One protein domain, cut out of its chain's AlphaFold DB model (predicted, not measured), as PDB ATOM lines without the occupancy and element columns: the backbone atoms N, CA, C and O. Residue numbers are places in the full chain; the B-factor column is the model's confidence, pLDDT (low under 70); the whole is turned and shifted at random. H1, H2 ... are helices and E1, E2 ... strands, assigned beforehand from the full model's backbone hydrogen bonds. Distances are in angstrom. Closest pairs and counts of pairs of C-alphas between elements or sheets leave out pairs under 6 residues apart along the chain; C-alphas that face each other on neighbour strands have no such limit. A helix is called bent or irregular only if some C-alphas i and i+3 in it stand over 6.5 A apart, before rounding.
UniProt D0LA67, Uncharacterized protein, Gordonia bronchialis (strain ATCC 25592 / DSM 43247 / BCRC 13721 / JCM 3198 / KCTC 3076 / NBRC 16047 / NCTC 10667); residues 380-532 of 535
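Overview. This is residues 380 to 532 of the 535 residues of an uncharacterized protein of Gordonia bronchialis (strain ATCC 25592 / DSM 43247 / BCRC 13721 / JCM 3198 / KCTC 3076 / NBRC 16047 / NCTC 10667) (UniProt D0LA67). A long, bent hairpin, E3 and E4, runs through a strongly twisted sheet that curls round the helix H1; E6 lies near the middle of the domain, and from it E1, E7 and E8 continue the sheet toward one end. At the other end the strand pair E2 and E5 joins the sheet, with the two short helices H2 and H3 packed together on it. The printed part has 153 residues with three named helices and eight named strands, in the order H1 E1 E2 H2 E3 E4 H3 E5 E6 E7 E8. The sheet is branched and mixed, and the class is mixed, helices and strands. The whole is compact, with a radius of gyration of the C-alphas of 16.9 A and spans of 53 by 38 by 28 A.

Along the chain. H1, residues 385 to 398, begins with C-alpha 385 at (107.205, 217.685, 135.614) and is 20.3 A long. E1 is residues 402 to 405, E2 411 to 416 and H2 421 to 428. E3, residues 431 to 444, is 32.6 A long and bends by 79 degrees at residue 439. E4, residues 447 to 463, is 33.0 A long and bends by 98 degrees at residue 460; C-alpha 447 is at (118.429, 223.008, 145.545). H3 is residues 466 to 474, and E5, residues 479 to 486, is 20.8 A long. E6 is residues 493 to 496, E7 509 to 511 and E8 529 to 531, with C-alpha 531 at (112.284, 225.075, 118.799).

Arrangement. E4 has E3 on one side, antiparallel, with N 435 and O 456 3.0 A apart. On the other side are E6, antiparallel, with N 457 and O 494 at 2.8 A, and E5, antiparallel, with N 462 and O 486 at 2.9 A. E2 is antiparallel to E5, with N 413 and O 483 at 2.9 A. E1 is antiparallel to E6, with N 495 and O 403 at 2.8 A, and parallel to E7, with N 510 and O 402 at 2.9 A. E8 is parallel to E7, with N 530 and O 509 at 2.8 A. H1 is on the sheet; its closest C-alphas to E6 are those of Met 397 and Tyr 496, 4.9 A apart. H2 touches H3 at a steep tilt of 45 degrees, opposite ways, with the C-alphas of Leu 427 and Ala 466 closest, 5.2 A apart. H3 is on the sheet at a height of 9.1 A and runs along E5, at 20 degrees on the local plane. H1 is apart from H2 and H3. In H1, H2 and H3 every O i to N i+4 pair is within hydrogen-bond range.

Size, cuts and confidence. The C-alphas farthest apart, those of Ala 381 and Ser 475, are 54.2 A apart. The printed part has no cut. The links E6 to E7, 12 residues, and E7 to E8, 17 residues, are long. The mean pLDDT of the printed part is 88.0; residues 521 and 523 to 532 are under 70.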
ATOM      1  N   PRO A 380     119.113 215.013 140.807       90.06
ATOM      2  CA  PRO A 380     118.190 214.647 141.878       90.06
ATOM      3  C   PRO A 380     117.524 213.291 141.619       90.06
ATOM      4  O   PRO A 380     117.224 212.948 140.477       90.06
ATOM      5  N   ALA A 381     117.262 212.531 142.685       85.94
ATOM      6  CA  ALA A 381     116.610 211.221 142.578       85.94
ATOM      7  C   ALA A 381     115.161 211.318 142.072       85.94
ATOM      8  O   ALA A 381     114.670 210.398 141.423       85.94
ATOM      9  N   GLU A 382     114.495 212.432 142.368       85.81
ATOM     10  CA  GLU A 382     113.140 212.737 141.929       85.81
ATOM     11  C   GLU A 382     113.134 214.136 141.316       85.81
ATOM     12  O   GLU A 382     113.674 215.081 141.894       85.81
ATOM     13  N   VAL A 383     112.535 214.257 140.132       86.56
ATOM     14  CA  VAL A 383     112.361 215.525 139.420       86.56
ATOM     15  C   VAL A 383     110.916 215.580 138.952       86.56
ATOM     16  O   VAL A 383     110.459 214.700 138.220       86.56
ATOM     17  N   SER A 384     110.177 216.595 139.391       90.06
ATOM     18  CA  SER A 384     108.782 216.758 138.991       90.06
ATOM     19  C   SER A 384     108.668 217.254 137.546       90.06
ATOM     20  O   SER A 384     109.596 217.828 136.974       90.06
ATOM     21  N   THR A 385     107.492 217.097 136.934       89.31
ATOM     22  CA  THR A 385     107.205 217.685 135.614       89.31
ATOM     23  C   THR A 385     107.426 219.202 135.604       89.31
ATOM     24  O   THR A 385     107.929 219.743 134.621       89.31
ATOM     25  N   TRP A 386     107.098 219.890 136.703       88.94
ATOM     26  CA  TRP A 386     107.310 221.333 136.821       88.94
ATOM     27  C   TRP A 386     108.785 221.698 136.911       88.94
ATOM     28  O   TRP A 386     109.200 222.642 136.249       88.94
ATOM     29  N   ASP A 387     109.586 220.919 137.635       91.81
ATOM     30  CA  ASP A 387     111.036 221.111 137.687       91.81
ATOM     31  C   ASP A 387     111.665 221.032 136.291       91.81
ATOM     32  O   ASP A 387     112.496 221.867 135.940       91.81
ATOM     33  N   ARG A 388     111.214 220.083 135.456       92.12
ATOM     34  CA  ARG A 388     111.656 219.961 134.054       92.12
ATOM     35  C   ARG A 388     111.357 221.225 133.252       92.12
ATOM     36  O   ARG A 388     112.236 221.746 132.572       92.12
ATOM     37  N   VAL A 389     110.125 221.733 133.343       92.44
ATOM     38  CA  VAL A 389     109.708 222.964 132.649       92.44
ATOM     39  C   VAL A 389     110.512 224.163 133.140       92.44
ATOM     40  O   VAL A 389     111.025 224.941 132.341       92.44
ATOM     41  N   ASN A 390     110.657 224.295 134.452       92.31
ATOM     42  CA  ASN A 390     111.371 225.384 135.103       92.31
ATOM     43  C   ASN A 390     112.852 225.410 134.703       92.31
ATOM     44  O   ASN A 390     113.391 226.465 134.358       92.31
ATOM     45  N   LEU A 391     113.495 224.244 134.677       95.06
ATOM     46  CA  LEU A 391     114.881 224.093 134.257       95.06
ATOM     47  C   LEU A 391     115.066 224.408 132.765       95.06
ATOM     48  O   LEU A 391     115.984 225.147 132.406       95.06
ATOM     49  N   ARG A 392     114.146 223.951 131.908       94.81
ATOM     50  CA  ARG A 392     114.121 224.302 130.481       94.81
ATOM     51  C   ARG A 392     113.961 225.806 130.262       94.81
ATOM     52  O   ARG A 392     114.693 226.396 129.472       94.81
ATOM     53  N   VAL A 393     113.048 226.445 130.991       94.38
ATOM     54  CA  VAL A 393     112.859 227.903 130.973       94.38
ATOM     55  C   VAL A 393     114.155 228.620 131.353       94.38
ATOM     56  O   VAL A 393     114.571 229.544 130.653       94.38
ATOM     57  N   ALA A 394     114.832 228.175 132.413       95.50
ATOM     58  CA  ALA A 394     116.113 228.737 132.826       95.50
ATOM     59  C   ALA A 394     117.192 228.599 131.747       95.50
ATOM     60  O   ALA A 394     117.848 229.591 131.420       95.50
ATOM     61  N   ARG A 395     117.330 227.415 131.137       95.94
ATOM     62  CA  ARG A 395     118.249 227.203 130.013       95.94
ATOM     63  C   ARG A 395     117.953 228.154 128.858       95.94
ATOM     64  O   ARG A 395     118.858 228.847 128.406       95.94
ATOM     65  N   CYS A 396     116.701 228.248 128.413       95.00
ATOM     66  CA  CYS A 396     116.336 229.124 127.300       95.00
ATOM     67  C   CYS A 396     116.649 230.602 127.594       95.00
ATOM     68  O   CYS A 396     117.151 231.304 126.716       95.00
ATOM     69  N   MET A 397     116.429 231.069 128.829       95.19
ATOM     70  CA  MET A 397     116.831 232.422 129.233       95.19
ATOM     71  C   MET A 397     118.355 232.622 129.180       95.19
ATOM     72  O   MET A 397     118.817 233.677 128.737       95.19
ATOM     73  N   ILE A 398     119.139 231.634 129.627       95.75
ATOM     74  CA  ILE A 398     120.614 231.662 129.604       95.75
ATOM     75  C   ILE A 398     121.138 231.671 128.164       95.75
ATOM     76  O   ILE A 398     122.063 232.428 127.852       95.75
ATOM     77  N   ASP A 399     120.498 230.897 127.288       94.75
ATOM     78  CA  ASP A 399     120.768 230.837 125.850       94.75
ATOM     79  C   ASP A 399     120.289 232.090 125.097       94.75
ATOM     80  O   ASP A 399     120.520 232.212 123.891       94.75
ATOM     81  N   GLY A 400     119.660 233.042 125.793       94.62
ATOM     82  CA  GLY A 400     119.330 234.362 125.267       94.62
ATOM     83  C   GLY A 400     117.995 234.460 124.539       94.62
ATOM     84  O   GLY A 400     117.836 235.367 123.718       94.62
ATOM     85  N   TYR A 401     117.061 233.553 124.824       94.25
ATOM     86  CA  TYR A 401     115.704 233.564 124.281       94.25
ATOM     87  C   TYR A 401     114.713 234.269 125.212       94.25
ATOM     88  O   TYR A 401     114.909 234.346 126.428       94.25
ATOM     89  N   LEU A 402     113.619 234.747 124.620       92.44
ATOM     90  CA  LEU A 402     112.400 235.095 125.338       92.44
ATOM     91  C   LEU A 402     111.549 233.826 125.477       92.44
ATOM     92  O   LEU A 402     111.317 233.141 124.486       92.44
ATOM     93  N   ILE A 403     111.082 233.484 126.677       92.94
ATOM     94  CA  ILE A 403     110.320 232.240 126.877       92.94
ATOM     95  C   ILE A 403     109.157 232.423 127.845       92.94
ATOM     96  O   ILE A 403     109.270 233.155 128.826       92.94
ATOM     97  N   ALA A 404     108.033 231.760 127.582       91.56
ATOM     98  CA  ALA A 404     106.901 231.741 128.502       91.56
ATOM     99  C   ALA A 404     107.270 230.978 129.783       91.56
ATOM    100  O   ALA A 404     107.802 229.867 129.710       91.56
ATOM    101  N   SER A 405     106.979 231.552 130.950       90.38
ATOM    102  CA  SER A 405     107.320 230.942 132.236       90.38
ATOM    103  C   SER A 405     106.097 230.710 133.118       90.38
ATOM    104  O   SER A 405     105.385 231.664 133.446       90.38
ATOM    105  N   PRO A 406     105.884 229.469 133.590       85.69
ATOM    106  CA  PRO A 406     104.838 229.171 134.560       85.69
ATOM    107  C   PRO A 406     105.183 229.677 135.968       85.69
ATOM    108  O   PRO A 406     104.294 229.796 136.806       85.69
ATOM    109  N   LEU A 407     106.453 230.020 136.228       80.50
ATOM    110  CA  LEU A 407     106.925 230.529 137.522       80.50
ATOM    111  C   LEU A 407     106.366 231.914 137.851       80.50
ATOM    112  O   LEU A 407     106.380 232.337 139.005       80.50
ATOM    113  N   VAL A 408     105.879 232.637 136.842       81.00
ATOM    114  CA  VAL A 408     105.372 233.997 137.000       81.00
ATOM    115  C   VAL A 408     103.934 234.047 136.507       81.00
ATOM    116  O   VAL A 408     103.654 234.501 135.406       81.00
ATOM    117  N   ALA A 409     103.005 233.561 137.332       76.88
ATOM    118  CA  ALA A 409     101.571 233.614 137.029       76.88
ATOM    119  C   ALA A 409     100.973 235.018 137.235       76.88
ATOM    120  O   ALA A 409     100.020 235.404 136.564       76.88
ATOM    121  N   THR A 410     101.534 235.802 138.164       84.12
ATOM    122  CA  THR A 410     101.112 237.185 138.428       84.12
ATOM    123  C   THR A 410     102.309 238.075 138.729       84.12
ATOM    124  O   THR A 410     103.215 237.665 139.453       84.12
ATOM    125  N   GLY A 411     102.279 239.311 138.238       84.50
ATOM    126  CA  GLY A 411     103.249 240.350 138.577       84.50
ATOM    127  C   GLY A 411     102.740 241.276 139.671       84.50
ATOM    128  O   GLY A 411     101.539 241.496 139.794       84.50
ATOM    129  N   THR A 412     103.645 241.840 140.468       88.00
ATOM    130  CA  THR A 412     103.320 242.950 141.373       88.00
ATOM    131  C   THR A 412     104.257 244.108 141.083       88.00
ATOM    132  O   THR A 412     105.472 243.957 141.185       88.00
ATOM    133  N   VAL A 413     103.692 245.262 140.743       87.62
ATOM    134  CA  VAL A 413     104.433 246.511 140.549       87.62
ATOM    135  C   VAL A 413     104.005 247.524 141.604       87.62
ATOM    136  O   VAL A 413     102.846 247.558 142.017       87.62
ATOM    137  N   ILE A 414     104.957 248.322 142.084       90.62
ATOM    138  CA  ILE A 414     104.708 249.343 143.103       90.62
ATOM    139  C   ILE A 414     104.474 250.672 142.393       90.62
ATOM    140  O   ILE A 414     105.322 251.117 141.620       90.62
ATOM    141  N   LEU A 415     103.324 251.295 142.644       90.81
ATOM    142  CA  LEU A 415     102.988 252.590 142.068       90.81
ATOM    143  C   LEU A 415     103.779 253.715 142.748       90.81
ATOM    144  O   LEU A 415     104.003 253.711 143.959       90.81
ATOM    145  N   THR A 416     104.168 254.714 141.958       88.56
ATOM    146  CA  THR A 416     104.894 255.913 142.411       88.56
ATOM    147  C   THR A 416     103.972 257.017 142.931       88.56
ATOM    148  O   THR A 416     104.451 258.071 143.329       88.56
ATOM    149  N   GLY A 417     102.650 256.816 142.882       85.62
ATOM    150  CA  GLY A 417     101.646 257.824 143.240       85.62
ATOM    151  C   GLY A 417     101.265 258.797 142.118       85.62
ATOM    152  O   GLY A 417     100.339 259.584 142.288       85.62
ATOM    153  N   THR A 418     101.932 258.739 140.963       87.00
ATOM    154  CA  THR A 418     101.659 259.611 139.811       87.00
ATOM    155  C   THR A 418     100.972 258.856 138.682       87.00
ATOM    156  O   THR A 418     101.455 257.805 138.260       87.00
ATOM    157  N   THR A 419      99.904 259.431 138.136       87.12
ATOM    158  CA  THR A 419      99.228 258.911 136.944       87.12
ATOM    159  C   THR A 419     100.025 259.201 135.669       87.12
ATOM    160  O   THR A 419     100.577 260.290 135.505       87.12
ATOM    161  N   SER A 420     100.036 258.249 134.733       87.81
ATOM    162  CA  SER A 420     100.506 258.441 133.355       87.81
ATOM    163  C   SER A 420      99.508 257.858 132.345       87.81
ATOM    164  O   SER A 420      98.742 256.959 132.704       87.81
ATOM    165  N   PRO A 421      99.514 258.311 131.074       87.69
ATOM    166  CA  PRO A 421      98.662 257.734 130.031       87.69
ATOM    167  C   PRO A 421      98.872 256.225 129.828       87.69
ATOM    168  O   PRO A 421      97.938 255.507 129.482       87.69
ATOM    169  N   GLU A 422     100.094 255.728 130.032       85.44
ATOM    170  CA  GLU A 422     100.419 254.302 129.964       85.44
ATOM    171  C   GLU A 422      99.801 253.524 131.127       85.44
ATOM    172  O   GLU A 422      99.266 252.438 130.905       85.44
ATOM    173  N   LEU A 423      99.853 254.079 132.343       87.88
ATOM    174  CA  LEU A 423      99.260 253.461 133.525       87.88
ATOM    175  C   LEU A 423      97.737 253.374 133.388       87.88
ATOM    176  O   LEU A 423      97.184 252.298 133.587       87.88
ATOM    177  N   GLU A 424      97.078 254.456 132.967       88.94
ATOM    178  CA  GLU A 424      95.627 254.453 132.715       88.94
ATOM    179  C   GLU A 424      95.241 253.404 131.664       88.94
ATOM    180  O   GLU A 424      94.318 252.620 131.869       88.94
ATOM    181  N   ARG A 425      96.021 253.277 130.581       88.06
ATOM    182  CA  ARG A 425      95.790 252.248 129.554       88.06
ATOM    183  C   ARG A 425      95.850 250.827 130.125       88.06
ATOM    184  O   ARG A 425      95.020 249.993 129.768       88.06
ATOM    185  N   ILE A 426      96.815 250.550 131.006       88.81
ATOM    186  CA  ILE A 426      96.956 249.244 131.668       88.81
ATOM    187  C   ILE A 426      95.773 248.971 132.610       88.81
ATOM    188  O   ILE A 426      95.303 247.834 132.664       88.81
ATOM    189  N   LEU A 427      95.291 249.992 133.325       90.44
ATOM    190  CA  LEU A 427      94.134 249.885 134.220       90.44
ATOM    191  C   LEU A 427      92.814 249.686 133.453       90.44
ATOM    192  O   LEU A 427      91.933 248.986 133.946       90.44
ATOM    193  N   ASP A 428      92.687 250.256 132.251       88.69
ATOM    194  CA  ASP A 428      91.471 250.190 131.429       88.69
ATOM    195  C   ASP A 428      91.366 248.909 130.591       88.69
ATOM    196  O   ASP A 428      90.387 248.169 130.683       88.69
ATOM    197  N   ALA A 429      92.353 248.671 129.727       85.19
ATOM    198  CA  ALA A 429      92.284 247.654 128.673       85.19
ATOM    199  C   ALA A 429      93.464 246.669 128.705       85.19
ATOM    200  O   ALA A 429      93.493 245.700 127.943       85.19
ATOM    201  N   GLY A 430      94.433 246.908 129.590       89.38
ATOM    202  CA  GLY A 430      95.723 246.238 129.583       89.38
ATOM    203  C   GLY A 430      96.703 246.840 128.575       89.38
ATOM    204  O   GLY A 430      96.367 247.682 127.739       89.38
ATOM    205  N   GLY A 431      97.959 246.417 128.662       89.19
ATOM    206  CA  GLY A 431      99.015 246.938 127.800       89.19
ATOM    207  C   GLY A 431     100.370 246.275 128.022       89.19
ATOM    208  O   GLY A 431     100.489 245.373 128.855       89.19
ATOM    209  N   PRO A 432     101.400 246.702 127.278       89.62
ATOM    210  CA  PRO A 432     102.731 246.142 127.413       89.62
ATOM    211  C   PRO A 432     103.318 246.525 128.768       89.62
ATOM    212  O   PRO A 432     103.369 247.703 129.125       89.62
ATOM    213  N   VAL A 433     103.783 245.524 129.510       90.06
ATOM    214  CA  VAL A 433     104.475 245.725 130.781       90.06
ATOM    215  C   VAL A 433     105.789 244.967 130.759       90.06
ATOM    216  O   VAL A 433     105.831 243.809 130.349       90.06
ATOM    217  N   THR A 434     106.840 245.623 131.252       91.25
ATOM    218  CA  THR A 434     108.105 244.982 131.604       91.25
ATOM    219  C   THR A 434     108.505 245.408 133.011       91.25
ATOM    220  O   THR A 434     108.537 246.601 133.309       91.25
ATOM    221  N   TYR A 435     108.831 244.448 133.870       90.38
ATOM    222  CA  TYR A 435     109.420 244.706 135.183       90.38
ATOM    223  C   TYR A 435     110.582 243.752 135.450       90.38
ATOM    224  O   TYR A 435     110.713 242.714 134.806       90.38
ATOM    225  N   PHE A 436     111.448 244.119 136.392       91.81
ATOM    226  CA  PHE A 436     112.655 243.359 136.706       91.81
ATOM    227  C   PHE A 436     112.527 242.703 138.074       91.81
ATOM    228  O   PHE A 436     112.212 243.375 139.058       91.81
ATOM    229  N   VAL A 437     112.810 241.406 138.131       91.19
ATOM    230  CA  VAL A 437     112.933 240.653 139.380       91.19
ATOM    231  C   VAL A 437     114.420 240.481 139.651       91.19
ATOM    232  O   VAL A 437     115.137 239.876 138.854       91.19
ATOM    233  N   LYS A 438     114.889 241.080 140.746       91.75
ATOM    234  CA  LYS A 438     116.268 240.926 141.223       91.75
ATOM    235  C   LYS A 438     116.385 239.630 142.016       91.75
ATOM    236  O   LYS A 438     115.404 239.212 142.622       91.75
ATOM    237  N   ASP A 439     117.582 239.048 142.014       91.19
ATOM    238  CA  ASP A 439     117.921 237.859 142.802       91.19
ATOM    239  C   ASP A 439     116.918 236.710 142.596       91.19
ATOM    240  O   ASP A 439     116.414 236.108 143.543       91.19
ATOM    241  N   PHE A 440     116.585 236.428 141.336       92.94
ATOM    242  CA  PHE A 440     115.718 235.319 140.972       92.94
ATOM    243  C   PHE A 440     116.458 233.991 141.151       92.94
ATOM    244  O   PHE A 440     117.571 233.815 140.643       92.94
ATOM    245  N   HIS A 441     115.815 233.060 141.851       93.12
ATOM    246  CA  HIS A 441     116.314 231.715 142.104       93.12
ATOM    247  C   HIS A 441     115.348 230.706 141.491       93.12
ATOM    248  O   HIS A 441     114.130 230.855 141.593       93.12
ATOM    249  N   LEU A 442     115.906 229.696 140.834       92.69
ATOM    250  CA  LEU A 442     115.169 228.528 140.385       92.69
ATOM    251  C   LEU A 442     115.293 227.430 141.443       92.69
ATOM    252  O   LEU A 442     116.409 227.065 141.809       92.69
ATOM    253  N   GLU A 443     114.170 226.889 141.896       90.81
ATOM    254  CA  GLU A 443     114.149 225.711 142.762       90.81
ATOM    255  C   GLU A 443     114.149 224.436 141.906       90.81
ATOM    256  O   GLU A 443     113.406 224.332 140.929       90.81
ATOM    257  N   LEU A 444     115.009 223.483 142.266       90.38
ATOM    258  CA  LEU A 444     115.075 222.143 141.687       90.38
ATOM    259  C   LEU A 444     115.219 221.136 142.833       90.38
ATOM    260  O   LEU A 444     116.318 220.914 143.354       90.38
ATOM    261  N   GLY A 445     114.098 220.553 143.264       85.06
ATOM    262  CA  GLY A 445     114.043 219.780 144.507       85.06
ATOM    263  C   GLY A 445     114.408 220.649 145.719       85.06
ATOM    264  O   GLY A 445     113.830 221.709 145.922       85.06
ATOM    265  N   GLU A 446     115.393 220.226 146.514       85.25
ATOM    266  CA  GLU A 446     115.900 220.994 147.671       85.25
ATOM    267  C   GLU A 446     117.051 221.960 147.313       85.25
ATOM    268  O   GLU A 446     117.760 222.456 148.192       85.25
ATOM    269  N   ARG A 447     117.318 222.174 146.019       90.62
ATOM    270  CA  ARG A 447     118.429 223.008 145.545       90.62
ATOM    271  C   ARG A 447     117.917 224.309 144.953       90.62
ATOM    272  O   ARG A 447     116.927 224.321 144.231       90.62
ATOM    273  N   GLU A 448     118.668 225.376 145.192       92.69
ATOM    274  CA  GLU A 448     118.442 226.683 144.583       92.69
ATOM    275  C   GLU A 448     119.543 226.993 143.561       92.69
ATOM    276  O   GLU A 448     120.740 226.822 143.814       92.69
ATOM    277  N   LEU A 449     119.124 227.465 142.392       94.94
ATOM    278  CA  LEU A 449     119.971 227.878 141.281       94.94
ATOM    279  C   LEU A 449     119.801 229.395 141.070       94.94
ATOM    280  O   LEU A 449     118.772 229.826 140.540       94.94
ATOM    281  N   PRO A 450     120.767 230.230 141.500       95.75
ATOM    282  CA  PRO A 450     120.672 231.682 141.357       95.75
ATOM    283  C   PRO A 450     120.853 232.108 139.893       95.75
ATOM    284  O   PRO A 450     121.948 232.029 139.338       95.75
ATOM    285  N   LEU A 451     119.790 232.625 139.275       94.81
ATOM    286  CA  LEU A 451     119.809 233.130 137.895       94.81
ATOM    287  C   LEU A 451     120.083 234.640 137.812       94.81
ATOM    288  O   LEU A 451     120.426 235.163 136.745       94.81
ATOM    289  N   GLY A 452     119.963 235.345 138.939       94.56
ATOM    290  CA  GLY A 452     120.237 236.774 139.048       94.56
ATOM    291  C   GLY A 452     119.042 237.630 138.632       94.56
ATOM    292  O   GLY A 452     117.911 237.366 139.024       94.56
ATOM    293  N   THR A 453     119.280 238.712 137.887       95.50
ATOM    294  CA  THR A 453     118.187 239.604 137.465       95.50
ATOM    295  C   THR A 453     117.525 239.091 136.192       95.50
ATOM    296  O   THR A 453     118.184 238.990 135.156       95.50
ATOM    297  N   ILE A 454     116.214 238.866 136.252       95.38
ATOM    298  CA  ILE A 454     115.385 238.558 135.083       95.38
ATOM    299  C   ILE A 454     114.440 239.720 134.778       95.38
ATOM    300  O   ILE A 454     114.026 240.465 135.672       95.38
ATOM    301  N   ALA A 455     114.089 239.876 133.509       94.56
ATOM    302  CA  ALA A 455     112.987 240.717 133.076       94.56
ATOM    303  C   ALA A 455     111.758 239.845 132.833       94.56
ATOM    304  O   ALA A 455     111.850 238.789 132.211       94.56
ATOM    305  N   VAL A 456     110.615 240.317 133.314       94.06
ATOM    306  CA  VAL A 456     109.305 239.738 133.051       94.06
ATOM    307  C   VAL A 456     108.555 240.691 132.140       94.06
ATOM    308  O   VAL A 456     108.392 241.865 132.474       94.06
ATOM    309  N   HIS A 457     108.112 240.189 130.995       91.75
ATOM    310  CA  HIS A 457     107.454 240.946 129.949       91.75
ATOM    311  C   HIS A 457     106.136 240.294 129.541       91.75
ATOM    312  O   HIS A 457     106.033 239.074 129.433       91.75
ATOM    313  N   HIS A 458     105.125 241.109 129.263       91.25
ATOM    314  CA  HIS A 458     103.946 240.648 128.544       91.25
ATOM    315  C   HIS A 458     103.356 241.803 127.717       91.25
ATOM    316  O   HIS A 458     103.182 242.902 128.256       91.25
ATOM    317  N   PRO A 459     103.012 241.588 126.432       89.12
ATOM    318  CA  PRO A 459     102.600 242.660 125.519       89.12
ATOM    319  C   PRO A 459     101.214 243.246 125.830       89.12
ATOM    320  O   PRO A 459     100.901 244.361 125.419       89.12
ATOM    321  N   LYS A 460     100.374 242.499 126.552       90.69
ATOM    322  CA  LYS A 460      98.991 242.868 126.907       90.69
ATOM    323  C   LYS A 460      98.627 242.541 128.363       90.69
ATOM    324  O   LYS A 460      97.590 241.947 128.620       90.69
ATOM    325  N   ALA A 461      99.512 242.819 129.321       92.19
ATOM    326  CA  ALA A 461      99.249 242.526 130.732       92.19
ATOM    327  C   ALA A 461      98.038 243.323 131.243       92.19
ATOM    328  O   ALA A 461      97.854 244.480 130.858       92.19
ATOM    329  N   ARG A 462      97.223 242.721 132.114       92.62
ATOM    330  CA  ARG A 462      95.996 243.327 132.659       92.62
ATOM    331  C   ARG A 462      96.088 243.487 134.171       92.62
ATOM    332  O   ARG A 462      96.596 242.603 134.860       92.62
ATOM    333  N   ALA A 463      95.576 244.597 134.691       93.12
ATOM    334  CA  ALA A 463      95.492 244.832 136.127       93.12
ATOM    335  C   ALA A 463      94.356 244.014 136.763       93.12
ATOM    336  O   ALA A 463      93.202 244.119 136.360       93.12
ATOM    337  N   ILE A 464      94.685 243.216 137.781       93.75
ATOM    338  CA  ILE A 464      93.719 242.377 138.509       93.75
ATOM    339  C   ILE A 464      92.929 243.223 139.514       93.75
ATOM    340  O   ILE A 464      91.726 243.048 139.670       93.75
ATOM    341  N   ASN A 465      93.604 244.154 140.192       94.44
ATOM    342  CA  ASN A 465      93.024 245.065 141.182       94.44
ATOM    343  C   ASN A 465      92.981 246.513 140.660       94.44
ATOM    344  O   ASN A 465      93.375 247.450 141.353       94.44
ATOM    345  N   ALA A 466      92.526 246.683 139.413       93.06
ATOM    346  CA  ALA A 466      92.518 247.973 138.724       93.06
ATOM    347  C   ALA A 466      91.687 249.044 139.453       93.06
ATOM    348  O   ALA A 466      92.149 250.171 139.609       93.06
ATOM    349  N   GLU A 467      90.494 248.690 139.942       93.62
ATOM    350  CA  GLU A 467      89.606 249.641 140.631       93.62
ATOM    351  C   GLU A 467      90.205 250.151 141.949       93.62
ATOM    352  O   GLU A 467      90.196 251.353 142.203       93.62
ATOM    353  N   GLU A 468      90.812 249.265 142.746       94.69
ATOM    354  CA  GLU A 468      91.507 249.642 143.987       94.69
ATOM    355  C   GLU A 468      92.687 250.584 143.703       94.69
ATOM    356  O   GLU A 468      92.912 251.556 144.425       94.69
ATOM    357  N   ALA A 469      93.430 250.322 142.622       92.50
ATOM    358  CA  ALA A 469      94.528 251.180 142.196       92.50
ATOM    359  C   ALA A 469      94.034 252.567 141.754       92.50
ATOM    360  O   ALA A 469      94.656 253.570 142.109       92.50
ATOM    361  N   ARG A 470      92.907 252.647 141.028       92.62
ATOM    362  CA  ARG A 470      92.286 253.928 140.649       92.62
ATOM    363  C   ARG A 470      91.802 254.704 141.864       92.62
ATOM    364  O   ARG A 470      92.016 255.911 141.931       92.62
ATOM    365  N   GLU A 471      91.170 254.035 142.824       93.38
ATOM    366  CA  GLU A 471      90.728 254.681 144.059       93.38
ATOM    367  C   GLU A 471      91.922 255.271 144.820       93.38
ATOM    368  O   GLU A 471      91.883 256.445 145.184       93.38
ATOM    369  N   ALA A 472      93.017 254.512 144.943       92.25
ATOM    370  CA  ALA A 472      94.254 254.982 145.563       92.25
ATOM    371  C   ALA A 472      94.908 256.156 144.806       92.25
ATOM    372  O   ALA A 472      95.488 257.047 145.431       92.25
ATOM    373  N   LEU A 473      94.839 256.181 143.471       91.81
ATOM    374  CA  LEU A 473      95.348 257.294 142.657       91.81
ATOM    375  C   LEU A 473      94.491 258.551 142.857       91.81
ATOM    376  O   LEU A 473      95.028 259.630 143.104       91.81
ATOM    377  N   ASN A 474      93.165 258.402 142.833       91.75
ATOM    378  CA  ASN A 474      92.212 259.499 143.012       91.75
ATOM    379  C   ASN A 474      92.241 260.089 144.431       91.75
ATOM    380  O   ASN A 474      92.031 261.290 144.599       91.75
ATOM    381  N   SER A 475      92.510 259.270 145.452       91.81
ATOM    382  CA  SER A 475      92.657 259.707 146.847       91.81
ATOM    383  C   SER A 475      94.048 260.267 147.175       91.81
ATOM    384  O   SER A 475      94.252 260.770 148.282       91.81
ATOM    385  N   GLY A 476      95.014 260.174 146.252       90.00
ATOM    386  CA  GLY A 476      96.403 260.584 146.472       90.00
ATOM    387  C   GLY A 476      97.202 259.649 147.390       90.00
ATOM    388  O   GLY A 476      98.254 260.045 147.885       90.00
ATOM    389  N   THR A 477      96.735 258.418 147.627       92.06
ATOM    390  CA  THR A 477      97.397 257.407 148.478       92.06
ATOM    391  C   THR A 477      98.034 256.266 147.678       92.06
ATOM    392  O   THR A 477      98.283 255.192 148.220       92.06
ATOM    393  N   ALA A 478      98.267 256.462 146.378       90.81
ATOM    394  CA  ALA A 478      98.803 255.432 145.489       90.81
ATOM    395  C   ALA A 478     100.315 255.200 145.615       90.81
ATOM    396  O   ALA A 478     100.800 254.180 145.133       90.81
ATOM    397  N   GLU A 479     101.084 256.102 146.230       94.12
ATOM    398  CA  GLU A 479     102.515 255.860 146.443       94.12
ATOM    399  C   GLU A 479     102.714 254.624 147.334       94.12
ATOM    400  O   GLU A 479     102.181 254.538 148.439       94.12
ATOM    401  N   GLY A 480     103.452 253.630 146.835       91.12
ATOM    402  CA  GLY A 480     103.638 252.356 147.534       91.12
ATOM    403  C   GLY A 480     102.516 251.333 147.311       91.12
ATOM    404  O   GLY A 480     102.633 250.199 147.786       91.12
ATOM    405  N   PHE A 481     101.455 251.679 146.573       93.81
ATOM    406  CA  PHE A 481     100.366 250.752 146.263       93.81
ATOM    407  C   PHE A 481     100.858 249.601 145.374       93.81
ATOM    408  O   PHE A 481     101.579 249.812 144.397       93.81
ATOM    409  N   LYS A 482     100.451 248.372 145.703       93.75
ATOM    410  CA  LYS A 482     100.838 247.149 144.986       93.75
ATOM    411  C   LYS A 482      99.809 246.817 143.905       93.75
ATOM    412  O   LYS A 482      98.792 246.178 144.177       93.75
ATOM    413  N   LEU A 483     100.089 247.227 142.671       93.12
ATOM    414  CA  LEU A 483      99.292 246.853 141.508       93.12
ATOM    415  C   LEU A 483      99.637 245.422 141.087       93.12
ATOM    416  O   LEU A 483     100.797 245.108 140.809       93.12
ATOM    417  N   ARG A 484      98.628 244.553 141.032       93.62
ATOM    418  CA  ARG A 484      98.758 243.152 140.626       93.62
ATOM    419  C   ARG A 484      98.395 243.003 139.157       93.62
ATOM    420  O   ARG A 484      97.352 243.485 138.722       93.62
ATOM    421  N   LEU A 485      99.236 242.302 138.412       92.88
ATOM    422  CA  LEU A 485      99.112 242.105 136.973       92.88
ATOM    423  C   LEU A 485      98.953 240.621 136.646       92.88
ATOM    424  O   LEU A 485      99.630 239.782 137.240       92.88
ATOM    425  N   ALA A 486      98.103 240.317 135.673       92.12
ATOM    426  CA  ALA A 486      97.976 239.006 135.049       92.12
ATOM    427  C   ALA A 486      98.371 239.075 133.562       92.12
ATOM    428  O   ALA A 486      98.263 240.151 132.953       92.12
ATOM    429  N   PRO A 487      98.782 237.945 132.960       91.06
ATOM    430  CA  PRO A 487      98.819 237.787 131.512       91.06
ATOM    431  C   PRO A 487      97.446 238.099 130.893       91.06
ATOM    432  O   PRO A 487      96.409 237.961 131.545       91.06
ATOM    433  N   GLY A 488      97.438 238.589 129.657       87.00
ATOM    434  CA  GLY A 488      96.225 239.079 128.994       87.00
ATOM    435  C   GLY A 488      95.614 238.081 128.027       87.00
ATOM    436  O   GLY A 488      94.518 237.582 128.267       87.00
ATOM    437  N   ASP A 489      96.310 237.869 126.911       83.69
ATOM    438  CA  ASP A 489      95.862 237.004 125.813       83.69
ATOM    439  C   ASP A 489      96.572 235.636 125.849       83.69
ATOM    440  O   ASP A 489      96.051 234.668 125.304       83.69
ATOM    441  N   ASP A 490      97.707 235.556 126.551       82.00
ATOM    442  CA  ASP A 490      98.472 234.335 126.789       82.00
ATOM    443  C   ASP A 490      98.282 233.843 128.233       82.00
ATOM    444  O   ASP A 490      97.961 234.640 129.116       82.00
ATOM    445  N   PRO A 491      98.508 232.549 128.519       83.50
ATOM    446  CA  PRO A 491      98.402 232.007 129.874       83.50
ATOM    447  C   PRO A 491      99.584 232.372 130.791       83.50
ATOM    448  O   PRO A 491      99.484 232.184 132.004       83.50
ATOM    449  N   TYR A 492     100.689 232.895 130.247       88.44
ATOM    450  CA  TYR A 492     101.936 233.124 130.985       88.44
ATOM    451  C   TYR A 492     102.574 234.470 130.661       88.44
ATOM    452  O   TYR A 492     102.395 235.015 129.576       88.44
ATOM    453  N   PHE A 493     103.384 234.976 131.592       91.94
ATOM    454  CA  PHE A 493     104.355 236.017 131.274       91.94
ATOM    455  C   PHE A 493     105.561 235.421 130.536       91.94
ATOM    456  O   PHE A 493     105.948 234.272 130.764       91.94
ATOM    457  N   TYR A 494     106.197 236.238 129.702       92.94
ATOM    458  CA  TYR A 494     107.474 235.914 129.084       92.94
ATOM    459  C   TYR A 494     108.623 236.410 129.958       92.94
ATOM    460  O   TYR A 494     108.553 237.492 130.541       92.94
ATOM    461  N   VAL A 495     109.694 235.634 130.047       94.75
ATOM    462  CA  VAL A 495     110.871 235.947 130.858       94.75
ATOM    463  C   VAL A 495     112.146 235.851 130.035       94.75
ATOM    464  O   VAL A 495     112.229 235.076 129.081       94.75
ATOM    465  N   TYR A 496     113.135 236.664 130.399       95.62
ATOM    466  CA  TYR A 496     114.470 236.651 129.804       95.62
ATOM    467  C   TYR A 496     115.512 237.263 130.749       95.62
ATOM    468  O   TYR A 496     115.182 238.054 131.635       95.62
ATOM    469  N   ILE A 497     116.792 236.947 130.532       96.00
ATOM    470  CA  ILE A 497     117.910 237.620 131.207       96.00
ATOM    471  C   ILE A 497     118.332 238.829 130.350       96.00
ATOM    472  O   ILE A 497     118.794 238.633 129.220       96.00
ATOM    473  N   PRO A 498     118.222 240.082 130.843       93.50
ATOM    474  CA  PRO A 498     118.405 241.283 130.020       93.50
ATOM    475  C   PRO A 498     119.729 241.348 129.257       93.50
ATOM    476  O   PRO A 498     119.758 241.737 128.096       93.50
ATOM    477  N   ASN A 499     120.818 240.909 129.890       92.56
ATOM    478  CA  ASN A 499     122.162 240.972 129.312       92.56
ATOM    479  C   ASN A 499     122.506 239.763 128.421       92.56
ATOM    480  O   ASN A 499     123.632 239.671 127.935       92.56
ATOM    481  N   LYS A 500     121.580 238.811 128.250       93.81
ATOM    482  CA  LYS A 500     121.771 237.597 127.442       93.81
ATOM    483  C   LYS A 500     120.917 237.569 126.182       93.81
ATOM    484  O   LYS A 500     121.188 236.757 125.307       93.81
ATOM    485  N   LEU A 501     119.913 238.439 126.087       92.19
ATOM    486  CA  LEU A 501     118.963 238.453 124.982       92.19
ATOM    487  C   LEU A 501     119.684 238.618 123.635       92.19
ATOM    488  O   LEU A 501     120.334 239.638 123.406       92.19
ATOM    489  N   LYS A 502     119.566 237.620 122.749       87.94
ATOM    490  CA  LYS A 502     120.284 237.574 121.460       87.94
ATOM    491  C   LYS A 502     119.917 238.742 120.544       87.94
ATOM    492  O   LYS A 502     120.803 239.392 119.996       87.94
ATOM    493  N   ASN A 503     118.619 239.028 120.438       85.88
ATOM    494  CA  ASN A 503     118.057 240.072 119.583       85.88
ATOM    495  C   ASN A 503     117.203 241.048 120.416       85.88
ATOM    496  O   ASN A 503     115.985 240.911 120.469       85.88
ATOM    497  N   PRO A 504     117.795 242.068 121.067       83.62
ATOM    498  CA  PRO A 504     117.056 242.945 121.981       83.62
ATOM    499  C   PRO A 504     115.899 243.729 121.348       83.62
ATOM    500  O   PRO A 504     114.968 244.121 122.045       83.62
ATOM    501  N   HIS A 505     115.961 243.979 120.038       81.50
ATOM    502  CA  HIS A 505     114.923 244.707 119.303       81.50
ATOM    503  C   HIS A 505     113.816 243.799 118.752       81.50
ATOM    504  O   HIS A 505     112.693 244.263 118.574       81.50
ATOM    505  N   HIS A 506     114.129 242.525 118.510       82.94
ATOM    506  CA  HIS A 506     113.210 241.509 117.995       82.94
ATOM    507  C   HIS A 506     113.527 240.174 118.678       82.94
ATOM    508  O   HIS A 506     114.231 239.356 118.093       82.94
ATOM    509  N   PRO A 507     113.109 239.993 119.942       84.38
ATOM    510  CA  PRO A 507     113.508 238.838 120.734       84.38
ATOM    511  C   PRO A 507     113.025 237.531 120.109       84.38
ATOM    512  O   PRO A 507     111.834 237.390 119.839       84.38
ATOM    513  N   ASP A 508     113.932 236.571 119.937       87.75
ATOM    514  CA  ASP A 508     113.570 235.231 119.479       87.75
ATOM    515  C   ASP A 508     112.783 234.524 120.594       87.75
ATOM    516  O   ASP A 508     113.276 234.398 121.726       87.75
ATOM    517  N   ILE A 509     111.564 234.075 120.287       88.88
ATOM    518  CA  ILE A 509     110.691 233.405 121.254       88.88
ATOM    519  C   ILE A 509     110.925 231.896 121.184       88.88
ATOM    520  O   ILE A 509     110.795 231.288 120.124       88.88
ATOM    521  N   ALA A 510     111.271 231.283 122.313       89.94
ATOM    522  CA  ALA A 510     111.464 229.843 122.426       89.94
ATOM    523  C   ALA A 510     110.231 229.141 123.011       89.94
ATOM    524  O   ALA A 510     109.541 229.680 123.882       89.94
ATOM    525  N   CYS A 511     109.994 227.901 122.580       88.94
ATOM    526  CA  CYS A 511     109.061 226.979 123.227       88.94
ATOM    527  C   CYS A 511     109.803 225.948 124.096       88.94
ATOM    528  O   CYS A 511     110.956 225.604 123.827       88.94
ATOM    529  N   TRP A 512     109.141 225.422 125.132       89.75
ATOM    530  CA  TRP A 512     109.704 224.443 126.068       89.75
ATOM    531  C   TRP A 512     110.230 223.205 125.331       89.75
ATOM    532  O   TRP A 512     111.310 222.711 125.647       89.75
ATOM    533  N   SER A 513     109.506 222.744 124.303       86.19
ATOM    534  CA  SER A 513     109.893 221.594 123.466       86.19
ATOM    535  C   SER A 513     110.177 220.318 124.275       86.19
ATOM    536  O   SER A 513     111.060 219.539 123.931       86.19
ATOM    537  N   LEU A 514     109.456 220.112 125.384       86.94
ATOM    538  CA  LEU A 514     109.658 218.972 126.275       86.94
ATOM    539  C   LEU A 514     108.732 217.813 125.888       86.94
ATOM    540  O   LEU A 514     107.511 217.961 125.868       86.94
ATOM    541  N   GLY A 515     109.309 216.638 125.630       81.81
ATOM    542  CA  GLY A 515     108.544 215.428 125.321       81.81
ATOM    543  C   GLY A 515     107.521 215.093 126.413       81.81
ATOM    544  O   GLY A 515     107.869 215.024 127.597       81.81
ATOM    545  N   GLY A 516     106.264 214.899 126.005       81.50
ATOM    546  CA  GLY A 516     105.140 214.582 126.893       81.50
ATOM    547  C   GLY A 516     104.567 215.769 127.679       81.50
ATOM    548  O   GLY A 516     103.719 215.550 128.542       81.50
ATOM    549  N   ILE A 517     105.010 217.004 127.412       86.12
ATOM    550  CA  ILE A 517     104.528 218.214 128.093       86.12
ATOM    551  C   ILE A 517     104.058 219.230 127.051       86.12
ATOM    552  O   ILE A 517     104.855 219.772 126.287       86.12
ATOM    553  N   GLU A 518     102.759 219.520 127.044       83.81
ATOM    554  CA  GLU A 518     102.194 220.578 126.205       83.81
ATOM    555  C   GLU A 518     102.467 221.954 126.818       83.81
ATOM    556  O   GLU A 518     102.291 222.150 128.024       83.81
ATOM    557  N   GLN A 519     102.876 222.916 125.985       85.06
ATOM    558  CA  GLN A 519     102.998 224.318 126.376       85.06
ATOM    559  C   GLN A 519     101.737 225.088 125.956       85.06
ATOM    560  O   GLN A 519     101.506 225.284 124.760       85.06
ATOM    561  N   PRO A 520     100.928 225.570 126.914       75.19
ATOM    562  CA  PRO A 520      99.753 226.375 126.605       75.19
ATOM    563  C   PRO A 520     100.101 227.666 125.851       75.19
ATOM    564  O   PRO A 520     101.044 228.368 126.217       75.19
ATOM    565  N   GLY A 521      99.298 228.005 124.839       69.50
ATOM    566  CA  GLY A 521      99.413 229.262 124.086       69.50
ATOM    567  C   GLY A 521     100.444 229.261 122.950       69.50
ATOM    568  O   GLY A 521     100.604 230.281 122.291       69.50
ATOM    569  N   VAL A 522     101.117 228.138 122.682       70.88
ATOM    570  CA  VAL A 522     102.053 228.009 121.553       70.88
ATOM    571  C   VAL A 522     101.356 227.398 120.345       70.88
ATOM    572  O   VAL A 522     100.711 226.358 120.462       70.88
ATOM    573  N   ASN A 523     101.545 228.005 119.172       64.62
ATOM    574  CA  ASN A 523     101.291 227.351 117.893       64.62
ATOM    575  C   ASN A 523     102.634 226.934 117.283       64.62
ATOM    576  O   ASN A 523     103.349 227.762 116.735       64.62
ATOM    577  N   THR A 524     102.993 225.654 117.381       59.44
ATOM    578  CA  THR A 524     104.280 225.144 116.874       59.44
ATOM    579  C   THR A 524     104.396 225.169 115.345       59.44
ATOM    580  O   THR A 524     105.474 224.909 114.822       59.44
ATOM    581  N   GLU A 525     103.309 225.462 114.621       56.97
ATOM    582  CA  GLU A 525     103.314 225.670 113.164       56.97
ATOM    583  C   GLU A 525     103.599 227.130 112.761       56.97
ATOM    584  O   GLU A 525     103.757 227.425 111.576       56.97
ATOM    585  N   ASP A 526     103.655 228.050 113.727       62.78
ATOM    586  CA  ASP A 526     103.923 229.466 113.491       62.78
ATOM    587  C   ASP A 526     105.449 229.724 113.441       62.78
ATOM    588  O   ASP A 526     106.155 229.389 114.399       62.78
ATOM    589  N   PRO A 527     105.986 230.290 112.336       60.19
ATOM    590  CA  PRO A 527     107.425 230.507 112.147       60.19
ATOM    591  C   PRO A 527     108.064 231.467 113.160       60.19
ATOM    592  O   PRO A 527     109.292 231.515 113.234       60.19
ATOM    593  N   ASP A 528     107.269 232.205 113.938       61.97
ATOM    594  CA  ASP A 528     107.765 233.094 114.991       61.97
ATOM    595  C   ASP A 528     108.270 232.328 116.239       61.97
ATOM    596  O   ASP A 528     108.931 232.915 117.102       61.97
ATOM    597  N   TRP A 529     108.024 231.010 116.333       56.88
ATOM    598  CA  TRP A 529     108.502 230.161 117.432       56.88
ATOM    599  C   TRP A 529     109.777 229.392 117.080       56.88
ATOM    600  O   TRP A 529     109.842 228.614 116.128       56.88
ATOM    601  N   THR A 530     110.794 229.531 117.929       68.06
ATOM    602  CA  THR A 530     112.039 228.764 117.837       68.06
ATOM    603  C   THR A 530     111.956 227.510 118.704       68.06
ATOM    604  O   THR A 530     111.839 227.585 119.927       68.06
ATOM    605  N   THR A 531     112.081 226.339 118.077       65.06
ATOM    606  CA  THR A 531     112.284 225.075 118.799       65.06
ATOM    607  C   THR A 531     113.740 224.991 119.243       65.06
ATOM    608  O   THR A 531     114.650 224.957 118.411       65.06
ATOM    609  N   VAL A 532     113.976 224.961 120.553       60.53
ATOM    610  CA  VAL A 532     115.312 224.694 121.098       60.53
ATOM    611  C   VAL A 532     115.511 223.182 121.078       60.53
ATOM    612  O   VAL A 532     114.967 222.463 121.911       60.53
TER     613      VAL A 532